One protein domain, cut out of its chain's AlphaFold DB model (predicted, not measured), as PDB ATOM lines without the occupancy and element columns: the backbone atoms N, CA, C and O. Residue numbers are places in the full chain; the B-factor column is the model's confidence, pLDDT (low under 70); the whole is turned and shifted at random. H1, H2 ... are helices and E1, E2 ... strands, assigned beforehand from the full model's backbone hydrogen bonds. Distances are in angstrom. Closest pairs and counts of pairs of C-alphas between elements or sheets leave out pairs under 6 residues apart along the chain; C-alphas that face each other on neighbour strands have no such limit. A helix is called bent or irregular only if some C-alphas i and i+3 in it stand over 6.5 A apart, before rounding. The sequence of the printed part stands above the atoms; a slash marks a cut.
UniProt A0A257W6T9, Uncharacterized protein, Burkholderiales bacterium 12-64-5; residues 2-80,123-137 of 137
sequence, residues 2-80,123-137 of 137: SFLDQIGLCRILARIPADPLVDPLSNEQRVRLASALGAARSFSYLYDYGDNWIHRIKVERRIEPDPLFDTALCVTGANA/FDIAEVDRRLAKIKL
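What this domain is: This is residues 2 to 80 and 123 to 137 of the 137 residues of an uncharacterized protein of Burkholderiales bacterium 12-64-5 (UniProt A0A257W6T9). Two antiparallel pairs of strands stand in a broken row, in the order E4, E1, E3, E2, with a gap between E1 and E3. H3 packs on E4 at one end of this row, H2 sits near E2 towards the other, H1 lies between H3 and E2, and two long loops, residues 14 to 32 and 59 to 72, swing out from the strands. The printed part has 94 residues, with three named helices and four named strands in the order H1, E1, H2, E2, E3, E4, H3. The class is mixed, helices and strands, though only 40 residues are in named elements. The whole is compact, with a radius of gyration of the C-alphas of 13.9 A and spans of 39 by 37 by 23 A.

How they stand to each other: Start at H1, residues 3 to 6, which is close to but not clearly touching H3, residues 125 to 132; their closest C-alphas, of Phe 3 and Leu 132, are 7.3 A apart. Next look at E1, residues 9 to 13, antiparallel to E4, residues 73 to 78, at 166 degrees; N 11 and O 76 are 2.9 A apart, and N 75 and O 11 2.8 A, both within hydrogen-bond range. Further on, E2, residues 42 to 47, and E3, residues 53 to 58, form an antiparallel hairpin at 156 degrees; within hydrogen-bond range are N 45 and O 55, 2.8 A apart. E1 and E3 are near each other, with 7 pairs of C-alphas within 10 A. H2, residues 33 to 37, comes closest to E2 at the C-alphas of Leu 37 and Phe 43, 7.7 A. H3 comes closest to E4 at the C-alphas of Leu 73 and Asp 129, 5.9 A. Among the pairs that are apart are E1 and E2, and H2 and H3. In H2 and H3 every O i to N i+4 pair is within hydrogen-bond range; H1 is too short for one.

Where its parts are: Find C-alpha 3 at (144.678, 233.744, 296.733), where H1 begins; it is irregular, but only just, with C-alphas 3 and 6 standing 6.9 A apart. E1 spans 13.5 A and, after H2, E2 spans 15.9 A from C-alpha 42 at (130.971, 224.392, 288.461). E3 then spans 16.1 A, E4 14.8 A and H3 10.3 A, ending at C-alpha 132 at (145.609, 239.267, 292.073).

The domain as a whole: The C-alphas farthest apart, of Gly 50 and Pro 67, are 39.3 A apart. Residues 81 to 122 are not printed, and C-alphas 80 and 123 stand 5.7 A apart across the cut. The links E1 to H2 and E3 to E4 are long. The mean pLDDT of the printed part is 78.4, and residues 2 to 10, 13 to 24 and 136 to 137 are under 70.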
ATOM      1  N   SER A   2     146.849 230.667 299.717       41.78
ATOM      2  CA  SER A   2     146.294 230.697 298.373       41.78
ATOM      3  C   SER A   2     145.542 232.022 298.189       41.78
ATOM      4  O   SER A   2     145.196 232.723 299.132       41.78
ATOM      5  N   PHE A   3     145.340 232.462 296.959       40.50
ATOM      6  CA  PHE A   3     144.678 233.744 296.733       40.50
ATOM      7  C   PHE A   3     143.162 233.701 297.015       40.50
ATOM      8  O   PHE A   3     142.549 234.738 297.265       40.50
ATOM      9  N   LEU A   4     142.568 232.504 297.016       48.81
ATOM     10  CA  LEU A   4     141.148 232.299 297.316       48.81
ATOM     11  C   LEU A   4     140.815 232.557 298.797       48.81
ATOM     12  O   LEU A   4     139.648 232.778 299.105       48.81
ATOM     13  N   ASP A   5     141.834 232.621 299.661       47.66
ATOM     14  CA  ASP A   5     141.756 232.723 301.127       47.66
ATOM     15  C   ASP A   5     141.012 233.977 301.634       47.66
ATOM     16  O   ASP A   5     140.693 234.071 302.809       47.66
ATOM     17  N   GLN A   6     140.745 234.980 300.789       48.62
ATOM     18  CA  GLN A   6     140.161 236.258 301.235       48.62
ATOM     19  C   GLN A   6     139.162 236.848 300.237       48.62
ATOM     20  O   GLN A   6     139.008 238.067 300.127       48.62
ATOM     21  N   ILE A   7     138.522 235.995 299.448       53.75
ATOM     22  CA  ILE A   7     137.564 236.441 298.449       53.75
ATOM     23  C   ILE A   7     136.177 236.037 298.926       53.75
ATOM     24  O   ILE A   7     135.863 234.850 298.993       53.75
ATOM     25  N   GLY A   8     135.350 237.034 299.240       56.31
ATOM     26  CA  GLY A   8     133.914 236.848 299.422       56.31
ATOM     27  C   GLY A   8     133.234 236.400 298.120       56.31
ATOM     28  O   GLY A   8     133.781 235.672 297.290       56.31
ATOM     29  N   LEU A   9     132.014 236.867 297.877       59.53
ATOM     30  CA  LEU A   9     131.360 236.629 296.589       59.53
ATOM     31  C   LEU A   9     132.041 237.492 295.517       59.53
ATOM     32  O   LEU A   9     131.584 238.603 295.311       59.53
ATOM     33  N   CYS A  10     133.103 237.036 294.836       68.25
ATOM     34  CA  CYS A  10     133.696 237.751 293.687       68.25
ATOM     35  C   CYS A  10     133.515 236.981 292.377       68.25
ATOM     36  O   CYS A  10     133.520 235.748 292.320       68.25
ATOM     37  N   ARG A  11     133.409 237.745 291.291       73.94
ATOM     38  CA  ARG A  11     133.488 237.250 289.921       73.94
ATOM     39  C   ARG A  11     134.878 237.524 289.365       73.94
ATOM     40  O   ARG A  11     135.253 238.681 289.202       73.94
ATOM     41  N   ILE A  12     135.602 236.464 289.019       74.25
ATOM     42  CA  ILE A  12     136.965 236.561 288.490       74.25
ATOM     43  C   ILE A  12     136.965 236.291 286.987       74.25
ATOM     44  O   ILE A  12     136.387 235.308 286.513       74.25
ATOM     45  N   LEU A  13     137.643 237.158 286.242       69.56
ATOM     46  CA  LEU A  13     138.042 236.907 284.866       69.56
ATOM     47  C   LEU A  13     139.464 236.344 284.872       69.56
ATOM     48  O   LEU A  13     140.359 236.959 285.444       69.56
ATOM     49  N   ALA A  14     139.682 235.192 284.242       67.94
ATOM     50  CA  ALA A  14     141.005 234.583 284.156       67.94
ATOM     51  C   ALA A  14     141.212 233.887 282.810       67.94
ATOM     52  O   ALA A  14     140.286 233.301 282.239       67.94
ATOM     53  N   ARG A  15     142.457 233.913 282.330       62.47
ATOM     54  CA  ARG A  15     142.905 233.144 281.167       62.47
ATOM     55  C   ARG A  15     143.139 231.689 281.568       62.47
ATOM     56  O   ARG A  15     143.847 231.426 282.534       62.47
ATOM     57  N   ILE A  16     142.598 230.740 280.797       61.72
ATOM     58  CA  ILE A  16     142.762 229.306 281.072       61.72
ATOM     59  C   ILE A  16     143.282 228.565 279.826       61.72
ATOM     60  O   ILE A  16     142.517 228.365 278.882       61.72
ATOM     61  N   PRO A  17     144.559 228.139 279.793       53.94
ATOM     62  CA  PRO A  17     145.069 227.260 278.740       53.94
ATOM     63  C   PRO A  17     144.584 225.811 278.939       53.94
ATOM     64  O   PRO A  17     144.414 225.361 280.073       53.94
ATOM     65  N   ALA A  18     144.346 225.081 277.843       54.06
ATOM     66  CA  ALA A  18     143.850 223.699 277.857       54.06
ATOM     67  C   ALA A  18     144.987 222.656 277.795       54.06
ATOM     68  O   ALA A  18     145.962 222.867 277.080       54.06
ATOM     69  N   ASP A  19     144.825 221.525 278.498       56.75
ATOM     70  CA  ASP A  19     145.738 220.357 278.498       56.75
ATOM     71  C   ASP A  19     144.926 219.025 278.557       56.75
ATOM     72  O   ASP A  19     143.881 219.011 279.215       56.75
ATOM     73  N   PRO A  20     145.299 217.916 277.881       54.25
ATOM     74  CA  PRO A  20     144.423 216.746 277.727       54.25
ATOM     75  C   PRO A  20     144.391 215.681 278.845       54.25
ATOM     76  O   PRO A  20     143.719 214.672 278.638       54.25
ATOM     77  N   LEU A  21     145.072 215.811 279.992       55.69
ATOM     78  CA  LEU A  21     145.146 214.713 280.982       55.69
ATOM     79  C   LEU A  21     144.664 215.120 282.385       55.69
ATOM     80  O   LEU A  21     145.163 216.088 282.953       55.69
ATOM     81  N   VAL A  22     143.728 214.355 282.964       57.44
ATOM     82  CA  VAL A  22     143.313 214.496 284.374       57.44
ATOM     83  C   VAL A  22     143.140 213.120 285.017       57.44
ATOM     84  O   VAL A  22     142.275 212.341 284.622       57.44
ATOM     85  N   ASP A  23     143.970 212.838 286.014       58.97
ATOM     86  CA  ASP A  23     143.816 211.744 286.981       58.97
ATOM     87  C   ASP A  23     142.783 212.167 288.054       58.97
ATOM     88  O   ASP A  23     142.791 213.346 288.435       58.97
ATOM     89  N   PRO A  24     141.899 211.283 288.568       61.66
ATOM     90  CA  PRO A  24     140.996 211.601 289.682       61.66
ATOM     91  C   PRO A  24     141.682 212.225 290.913       61.66
ATOM     92  O   PRO A  24     141.037 212.993 291.625       61.66
ATOM     93  N   LEU A  25     142.968 211.950 291.148       72.06
ATOM     94  CA  LEU A  25     143.801 212.629 292.147       72.06
ATOM     95  C   LEU A  25     145.002 213.280 291.461       72.06
ATOM     96  O   LEU A  25     146.124 212.781 291.445       72.06
ATOM     97  N   SER A  26     144.739 214.440 290.875       75.75
ATOM     98  CA  SER A  26     145.751 215.234 290.195       75.75
ATOM     99  C   SER A  26     146.402 216.251 291.131       75.75
ATOM    100  O   SER A  26     145.728 216.936 291.895       75.75
ATOM    101  N   ASN A  27     147.723 216.400 291.027       80.44
ATOM    102  CA  ASN A  27     148.437 217.488 291.692       80.44
ATOM    103  C   ASN A  27     148.049 218.831 291.042       80.44
ATOM    104  O   ASN A  27     148.248 219.011 289.839       80.44
ATOM    105  N   GLU A  28     147.542 219.772 291.840       80.31
ATOM    106  CA  GLU A  28     147.085 221.096 291.389       80.31
ATOM    107  C   GLU A  28     148.166 221.913 290.663       80.31
ATOM    108  O   GLU A  28     147.853 222.689 289.767       80.31
ATOM    109  N   GLN A  29     149.449 221.691 290.967       81.31
ATOM    110  CA  GLN A  29     150.563 222.369 290.295       81.31
ATOM    111  C   GLN A  29     150.839 221.811 288.893       81.31
ATOM    112  O   GLN A  29     151.578 222.410 288.113       81.31
ATOM    113  N   ARG A  30     150.294 220.631 288.579       80.44
ATOM    114  CA  ARG A  30     150.570 219.884 287.342       80.44
ATOM    115  C   ARG A  30     149.365 219.805 286.413       80.44
ATOM    116  O   ARG A  30     149.519 219.324 285.297       80.44
ATOM    117  N   VAL A  31     148.196 220.274 286.848       80.56
ATOM    118  CA  VAL A  31     146.968 220.265 286.051       80.56
ATOM    119  C   VAL A  31     146.443 221.680 285.878       80.56
ATOM    120  O   VAL A  31     146.350 222.461 286.819       80.56
ATOM    121  N   ARG A  32     146.076 222.019 284.642       80.06
ATOM    122  CA  ARG A  32     145.432 223.296 284.331       80.06
ATOM    123  C   ARG A  32     143.943 223.228 284.664       80.06
ATOM    124  O   ARG A  32     143.288 222.206 284.462       80.06
ATOM    125  N   LEU A  33     143.380 224.358 285.096       81.19
ATOM    126  CA  LEU A  33     141.967 224.456 285.473       81.19
ATOM    127  C   LEU A  33     141.009 224.021 284.348       81.19
ATOM    128  O   LEU A  33     139.996 223.390 284.628       81.19
ATOM    129  N   ALA A  34     141.315 224.312 283.075       81.44
ATOM    130  CA  ALA A  34     140.456 223.915 281.950       81.44
ATOM    131  C   ALA A  34     140.358 222.394 281.818       81.44
ATOM    132  O   ALA A  34     139.284 221.879 281.512       81.44
ATOM    133  N   SER A  35     141.468 221.701 282.065       81.44
ATOM    134  CA  SER A  35     141.565 220.247 282.035       81.44
ATOM    135  C   SER A  35     140.778 219.653 283.185       81.44
ATOM    136  O   SER A  35     139.836 218.906 282.939       81.44
ATOM    137  N   ALA A  36     141.095 220.065 284.421       81.44
ATOM    138  CA  ALA A  36     140.420 219.604 285.636       81.44
ATOM    139  C   ALA A  36     138.898 219.793 285.566       81.44
ATOM    140  O   ALA A  36     138.134 218.942 286.012       81.44
ATOM    141  N   LEU A  37     138.455 220.905 284.980       82.75
ATOM    142  CA  LEU A  37     137.041 221.214 284.833       82.75
ATOM    143  C   LEU A  37     136.371 220.427 283.691       82.75
ATOM    144  O   LEU A  37     135.181 220.122 283.767       82.75
ATOM    145  N   GLY A  38     137.090 220.139 282.602       83.19
ATOM    146  CA  GLY A  38     136.543 219.480 281.416       83.19
ATOM    147  C   GLY A  38     135.300 220.196 280.871       83.19
ATOM    148  O   GLY A  38     135.343 221.384 280.530       83.19
ATOM    149  N   ALA A  39     134.177 219.473 280.796       83.44
ATOM    150  CA  ALA A  39     132.873 220.004 280.382       83.44
ATOM    151  C   ALA A  39     132.044 220.603 281.537       83.44
ATOM    152  O   ALA A  39     130.999 221.213 281.288       83.44
ATOM    153  N   ALA A  40     132.484 220.451 282.789       86.06
ATOM    154  CA  ALA A  40     131.760 220.974 283.936       86.06
ATOM    155  C   ALA A  40     131.712 222.511 283.912       86.06
ATOM    156  O   ALA A  40     132.561 223.208 283.348       86.06
ATOM    157  N   ARG A  41     130.664 223.058 284.530       87.81
ATOM    158  CA  ARG A  41     130.455 224.509 284.673       87.81
ATOM    159  C   ARG A  41     130.560 224.980 286.116       87.81
ATOM    160  O   ARG A  41     130.484 226.178 286.363       87.81
ATOM    161  N   SER A  42     130.741 224.066 287.061       89.44
ATOM    162  CA  SER A  42     130.971 224.392 288.461       89.44
ATOM    163  C   SER A  42     131.652 223.245 289.188       89.44
ATOM    164  O   SER A  42     131.443 222.091 288.821       89.44
ATOM    165  N   PHE A  43     132.382 223.573 290.243       88.50
ATOM    166  CA  PHE A  43     132.990 222.629 291.171       88.50
ATOM    167  C   PHE A  43     133.055 223.254 292.568       88.50
ATOM    168  O   PHE A  43     132.890 224.468 292.721       88.50
ATOM    169  N   SER A  44     133.265 222.419 293.580       90.25
ATOM    170  CA  SER A  44     133.530 222.874 294.942       90.25
ATOM    171  C   SER A  44     135.030 222.841 295.202       90.25
ATOM    172  O   SER A  44     135.707 221.901 294.790       90.25
ATOM    173  N   TYR A  45     135.534 223.859 295.885       87.25
ATOM    174  CA  TYR A  45     136.898 223.945 296.375       87.25
ATOM    175  C   TYR A  45     136.845 223.959 297.898       87.25
ATOM    176  O   TYR A  45     136.245 224.857 298.486       87.25
ATOM    177  N   LEU A  46     137.405 222.922 298.510       89.38
ATOM    178  CA  LEU A  46     137.543 222.830 299.954       89.38
ATOM    179  C   LEU A  46     138.861 223.501 300.341       89.38
ATOM    180  O   LEU A  46     139.932 223.038 299.953       89.38
ATOM    181  N   TYR A  47     138.746 224.605 301.061       84.31
ATOM    182  CA  TYR A  47     139.841 225.345 301.657       84.31
ATOM    183  C   TYR A  47     139.878 225.061 303.156       84.31
ATOM    184  O   TYR A  47     138.825 224.915 303.768       84.31
ATOM    185  N   ASP A  48     141.090 224.995 303.709       83.62
ATOM    186  CA  ASP A  48     141.360 224.728 305.121       83.62
ATOM    187  C   ASP A  48     140.639 223.483 305.667       83.62
ATOM    188  O   ASP A  48     139.461 223.493 306.016       83.62
ATOM    189  N   TYR A  49     141.362 222.369 305.778       84.81
ATOM    190  CA  TYR A  49     140.783 221.137 306.317       84.81
ATOM    191  C   TYR A  49     140.415 221.214 307.808       84.81
ATOM    192  O   TYR A  49     139.714 220.318 308.277       84.81
ATOM    193  N   GLY A  50     140.872 222.234 308.545       89.00
ATOM    194  CA  GLY A  50     140.435 222.496 309.915       89.00
ATOM    195  C   GLY A  50     139.034 223.101 309.940       89.00
ATOM    196  O   GLY A  50     138.102 222.492 310.466       89.00
ATOM    197  N   ASP A  51     138.879 224.258 309.299       88.88
ATOM    198  CA  ASP A  51     137.634 225.038 309.304       88.88
ATOM    199  C   ASP A  51     136.602 224.593 308.253       88.88
ATOM    200  O   ASP A  51     135.419 224.942 308.320       88.88
ATOM    201  N   ASN A  52     137.026 223.771 307.294       90.56
ATOM    202  CA  ASN A  52     136.206 223.152 306.261       90.56
ATOM    203  C   ASN A  52     135.428 224.175 305.408       90.56
ATOM    204  O   ASN A  52     134.217 224.052 305.181       90.56
ATOM    205  N   TRP A  53     136.131 225.194 304.908       89.12
ATOM    206  CA  TRP A  53     135.565 226.217 304.032       89.12
ATOM    207  C   TRP A  53     135.269 225.652 302.643       89.12
ATOM    208  O   TRP A  53     136.165 225.266 301.898       89.12
ATOM    209  N   ILE A  54     133.996 225.629 302.245       89.75
ATOM    210  CA  ILE A  54     133.591 225.136 300.923       89.75
ATOM    211  C   ILE A  54     133.256 226.317 300.015       89.75
ATOM    212  O   ILE A  54     132.182 226.911 300.102       89.75
ATOM    213  N   HIS A  55     134.142 226.608 299.066       88.06
ATOM    214  CA  HIS A  55     133.890 227.577 298.007       88.06
ATOM    215  C   HIS A  55     133.213 226.901 296.820       88.06
ATOM    216  O   HIS A  55     133.694 225.903 296.287       88.06
ATOM    217  N   ARG A  56     132.112 227.475 296.334       90.69
ATOM    218  CA  ARG A  56     131.493 227.042 295.079       90.69
ATOM    219  C   ARG A  56     132.002 227.902 293.931       90.69
ATOM    220  O   ARG A  56     131.623 229.063 293.810       90.69
ATOM    221  N   ILE A  57     132.786 227.309 293.040       89.94
ATOM    222  CA  ILE A  57     133.326 227.995 291.866       89.94
ATOM    223  C   ILE A  57     132.455 227.664 290.658       89.94
ATOM    224  O   ILE A  57     132.177 226.499 290.367       89.94
ATOM    225  N   LYS A  58     132.008 228.695 289.938       90.75
ATOM    226  CA  LYS A  58     131.178 228.565 288.736       90.75
ATOM    227  C   LYS A  58     131.845 229.258 287.555       90.75
ATOM    228  O   LYS A  58     132.164 230.439 287.616       90.75
ATOM    229  N   VAL A  59     131.983 228.536 286.448       90.00
ATOM    230  CA  VAL A  59     132.417 229.101 285.170       90.00
ATOM    231  C   VAL A  59     131.204 229.622 284.423       90.00
ATOM    232  O   VAL A  59     130.447 228.868 283.809       90.00
ATOM    233  N   GLU A  60     131.034 230.935 284.464       89.00
ATOM    234  CA  GLU A  60     129.912 231.606 283.812       89.00
ATOM    235  C   GLU A  60     130.126 231.771 282.309       89.00
ATOM    236  O   GLU A  60     129.196 231.591 281.527       89.00
ATOM    237  N   ARG A  61     131.356 232.081 281.889       84.94
ATOM    238  CA  ARG A  61     131.715 232.248 280.480       84.94
ATOM    239  C   ARG A  61     133.178 231.883 280.260       84.94
ATOM    240  O   ARG A  61     134.020 232.179 281.099       84.94
ATOM    241  N   ARG A  62     133.464 231.255 279.119       83.56
ATOM    242  CA  ARG A  62     134.822 231.118 278.581       83.56
ATOM    243  C   ARG A  62     134.956 232.155 277.476       83.56
ATOM    244  O   ARG A  62     134.054 232.255 276.647       83.56
ATOM    245  N   ILE A  63     136.007 232.956 277.533       82.25
ATOM    246  CA  ILE A  63     136.291 233.997 276.548       82.25
ATOM    247  C   ILE A  63     137.657 233.737 275.929       82.25
ATOM    248  O   ILE A  63     138.479 233.044 276.533       82.25
ATOM    249  N   GLU A  64     137.883 234.303 274.749       80.81
ATOM    250  CA  GLU A  64     139.217 234.314 274.165       80.81
ATOM    251  C   GLU A  64     140.176 235.108 275.063       80.81
ATOM    252  O   GLU A  64     139.763 236.111 275.656       80.81
ATOM    253  N   PRO A  65     141.437 234.663 275.201       74.19
ATOM    254  CA  PRO A  65     142.441 235.407 275.943       74.19
ATOM    255  C   PRO A  65     142.616 236.811 275.362       74.19
ATOM    256  O   PRO A  65     142.909 236.960 274.177       74.19
ATOM    257  N   ASP A  66     142.486 237.828 276.206       78.44
ATOM    258  CA  ASP A  66     142.842 239.196 275.843       78.44
ATOM    259  C   ASP A  66     144.344 239.403 276.117       78.44
ATOM    260  O   ASP A  66     144.777 239.200 277.254       78.44
ATOM    261  N   PRO A  67     145.156 239.791 275.118       75.75
ATOM    262  CA  PRO A  67     146.577 240.074 275.317       75.75
ATOM    263  C   PRO A  67     146.856 241.193 276.328       75.75
ATOM    264  O   PRO A  67     147.976 241.282 276.824       75.75
ATOM    265  N   LEU A  68     145.868 242.050 276.612       76.56
ATOM    266  CA  LEU A  68     145.979 243.138 277.584       76.56
ATOM    267  C   LEU A  68     145.856 242.662 279.037       76.56
ATOM    268  O   LEU A  68     146.190 243.426 279.940       76.56
ATOM    269  N   PHE A  69     145.399 241.427 279.271       74.81
ATOM    270  CA  PHE A  69     145.290 240.838 280.604       74.81
ATOM    271  C   PHE A  69     146.280 239.681 280.763       74.81
ATOM    272  O   PHE A  69     146.081 238.576 280.250       74.81
ATOM    273  N   ASP A  70     147.355 239.935 281.503       76.44
ATOM    274  CA  ASP A  70     148.353 238.937 281.893       76.44
ATOM    275  C   ASP A  70     148.044 238.282 283.250       76.44
ATOM    276  O   ASP A  70     148.555 237.197 283.537       76.44
ATOM    277  N   THR A  71     147.151 238.878 284.046       79.75
ATOM    278  CA  THR A  71     146.671 238.337 285.324       79.75
ATOM    279  C   THR A  71     145.154 238.156 285.346       79.75
ATOM    280  O   THR A  71     144.422 238.583 284.452       79.75
ATOM    281  N   ALA A  72     144.662 237.498 286.395       85.94
ATOM    282  CA  ALA A  72     143.240 237.495 286.695       85.94
ATOM    283  C   ALA A  72     142.800 238.869 287.233       85.94
ATOM    284  O   ALA A  72     143.607 239.588 287.822       85.94
ATOM    285  N   LEU A  73     141.527 239.207 287.030       88.19
ATOM    286  CA  LEU A  73     140.901 240.447 287.503       88.19
ATOM    287  C   LEU A  73     139.599 240.132 288.236       88.19
ATOM    288  O   LEU A  73     138.806 239.315 287.752       88.19
ATOM    289  N   CYS A  74     139.355 240.784 289.371       91.19
ATOM    290  CA  CYS A  74     138.044 240.754 290.005       91.19
ATOM    291  C   CYS A  74     137.170 241.797 289.307       91.19
ATOM    292  O   CYS A  74     137.532 242.957 289.175       91.19
ATOM    293  N   VAL A  75     136.011 241.374 288.810       91.69
ATOM    294  CA  VAL A  75     135.082 242.246 288.070       91.69
ATOM    295  C   VAL A  75     134.026 242.836 289.003       91.69
ATOM    296  O   VAL A  75     133.469 243.898 288.745       91.69
ATOM    297  N   THR A  76     133.708 242.123 290.079       92.44
ATOM    298  CA  THR A  76     132.759 242.546 291.109       92.44
ATOM    299  C   THR A  76     132.944 241.666 292.328       92.44
ATOM    300  O   THR A  76     133.347 240.511 292.179       92.44
ATOM    301  N   GLY A  77     132.544 242.158 293.498       91.25
ATOM    302  CA  GLY A  77     132.272 241.290 294.626       91.25
ATOM    303  C   GLY A  77     131.542 241.956 295.781       91.25
ATOM    304  O   GLY A  77     131.100 243.097 295.655       91.25
ATOM    305  N   ALA A  78     131.346 241.202 296.860       91.75
ATOM    306  CA  ALA A  78     130.632 241.650 298.046       91.75
ATOM    307  C   ALA A  78     131.087 240.904 299.305       91.75
ATOM    308  O   ALA A  78     131.438 239.719 299.231       91.75
ATOM    309  N   ASN A  79     130.934 241.606 300.432       92.38
ATOM    310  CA  ASN A  79     131.234 241.190 301.801       92.38
ATOM    311  C   ASN A  79     132.719 240.934 302.074       92.38
ATOM    312  O   ASN A  79     133.489 240.551 301.185       92.38
ATOM    313  N   ALA A  80     133.092 241.114 303.338       91.69
ATOM    314  CA  ALA A  80     134.426 240.802 303.809       91.69
ATOM    315  C   ALA A  80     134.603 239.284 303.846       91.69
ATOM    316  O   ALA A  80     133.659 238.533 304.118       91.69
ATOM    317  N   PHE A 123     134.038 245.508 301.129       91.94
ATOM    318  CA  PHE A 123     134.656 244.925 299.941       91.94
ATOM    319  C   PHE A 123     135.360 246.013 299.118       91.94
ATOM    320  O   PHE A 123     134.721 246.979 298.700       91.94
ATOM    321  N   ASP A 124     136.659 245.845 298.850       92.19
ATOM    322  CA  ASP A 124     137.451 246.739 297.994       92.19
ATOM    323  C   ASP A 124     138.016 245.972 296.788       92.19
ATOM    324  O   ASP A 124     138.990 245.222 296.885       92.19
ATOM    325  N   ILE A 125     137.423 246.201 295.616       92.56
ATOM    326  CA  ILE A 125     137.860 245.598 294.351       92.56
ATOM    327  C   ILE A 125     139.308 245.957 293.995       92.56
ATOM    328  O   ILE A 125     140.045 245.110 293.495       92.56
ATOM    329  N   ALA A 126     139.749 247.181 294.302       92.75
ATOM    330  CA  ALA A 126     141.103 247.619 294.000       92.75
ATOM    331  C   ALA A 126     142.120 246.905 294.898       92.75
ATOM    332  O   ALA A 126     143.246 246.642 294.476       92.75
ATOM    333  N   GLU A 127     141.745 246.576 296.135       91.81
ATOM    334  CA  GLU A 127     142.561 245.733 297.007       91.81
ATOM    335  C   GLU A 127     142.678 244.305 296.478       91.81
ATOM    336  O   GLU A 127     143.791 243.769 296.400       91.81
ATOM    337  N   VAL A 128     141.556 243.717 296.060       90.94
ATOM    338  CA  VAL A 128     141.528 242.376 295.464       90.94
ATOM    339  C   VAL A 128     142.416 242.326 294.220       90.94
ATOM    340  O   VAL A 128     143.271 241.445 294.122       90.94
ATOM    341  N   ASP A 129     142.306 243.303 293.317       90.19
ATOM    342  CA  ASP A 129     143.127 243.375 292.103       90.19
ATOM    343  C   ASP A 129     144.622 243.565 292.411       90.19
ATOM    344  O   ASP A 129     145.471 242.900 291.812       90.19
ATOM    345  N   ARG A 130     144.979 244.390 293.410       90.88
ATOM    346  CA  ARG A 130     146.379 244.521 293.873       90.88
ATOM    347  C   ARG A 130     146.958 243.194 294.359       90.88
ATOM    348  O   ARG A 130     148.167 242.974 294.260       90.88
ATOM    349  N   ARG A 131     146.127 242.329 294.938       89.50
ATOM    350  CA  ARG A 131     146.537 241.001 295.406       89.50
ATOM    351  C   ARG A 131     146.564 239.989 294.254       89.50
ATOM    352  O   ARG A 131     147.521 239.220 294.187       89.50
ATOM    353  N   LEU A 132     145.614 240.057 293.314       87.25
ATOM    354  CA  LEU A 132     145.609 239.267 292.073       87.25
ATOM    355  C   LEU A 132     146.875 239.474 291.252       87.25
ATOM    356  O   LEU A 132     147.478 238.504 290.800       87.25
ATOM    357  N   ALA A 133     147.315 240.726 291.123       87.62
ATOM    358  CA  ALA A 133     148.506 241.093 290.362       87.62
ATOM    359  C   ALA A 133     149.802 240.434 290.879       87.62
ATOM    360  O   ALA A 133     150.809 240.396 290.176       87.62
ATOM    361  N   LYS A 134     149.808 239.914 292.116       87.38
ATOM    362  CA  LYS A 134     150.960 239.212 292.706       87.38
ATOM    363  C   LYS A 134     150.996 237.722 292.357       87.38
ATOM    364  O   LYS A 134     152.013 237.072 292.599       87.38
ATOM    365  N   ILE A 135     149.911 237.170 291.818       82.00
ATOM    366  CA  ILE A 135     149.824 235.764 291.423       82.00
ATOM    367  C   ILE A 135     150.419 235.610 290.031       82.00
ATOM    368  O   ILE A 135     150.042 236.314 289.098       82.00
ATOM    369  N   LYS A 136     151.315 234.638 289.876       67.31
ATOM    370  CA  LYS A 136     151.819 234.224 288.567       67.31
ATOM    371  C   LYS A 136     150.967 233.058 288.056       67.31
ATOM    372  O   LYS A 136     150.861 232.052 288.756       67.31
ATOM    373  N   LEU A 137     150.353 233.218 286.882       63.69
ATOM    374  CA  LEU A 137     149.525 232.208 286.195       63.69
ATOM    375  C   LEU A 137     150.346 231.315 285.244       63.69
ATOM    376  O   LEU A 137     151.346 231.818 284.686       63.69
TER     377      LEU A 137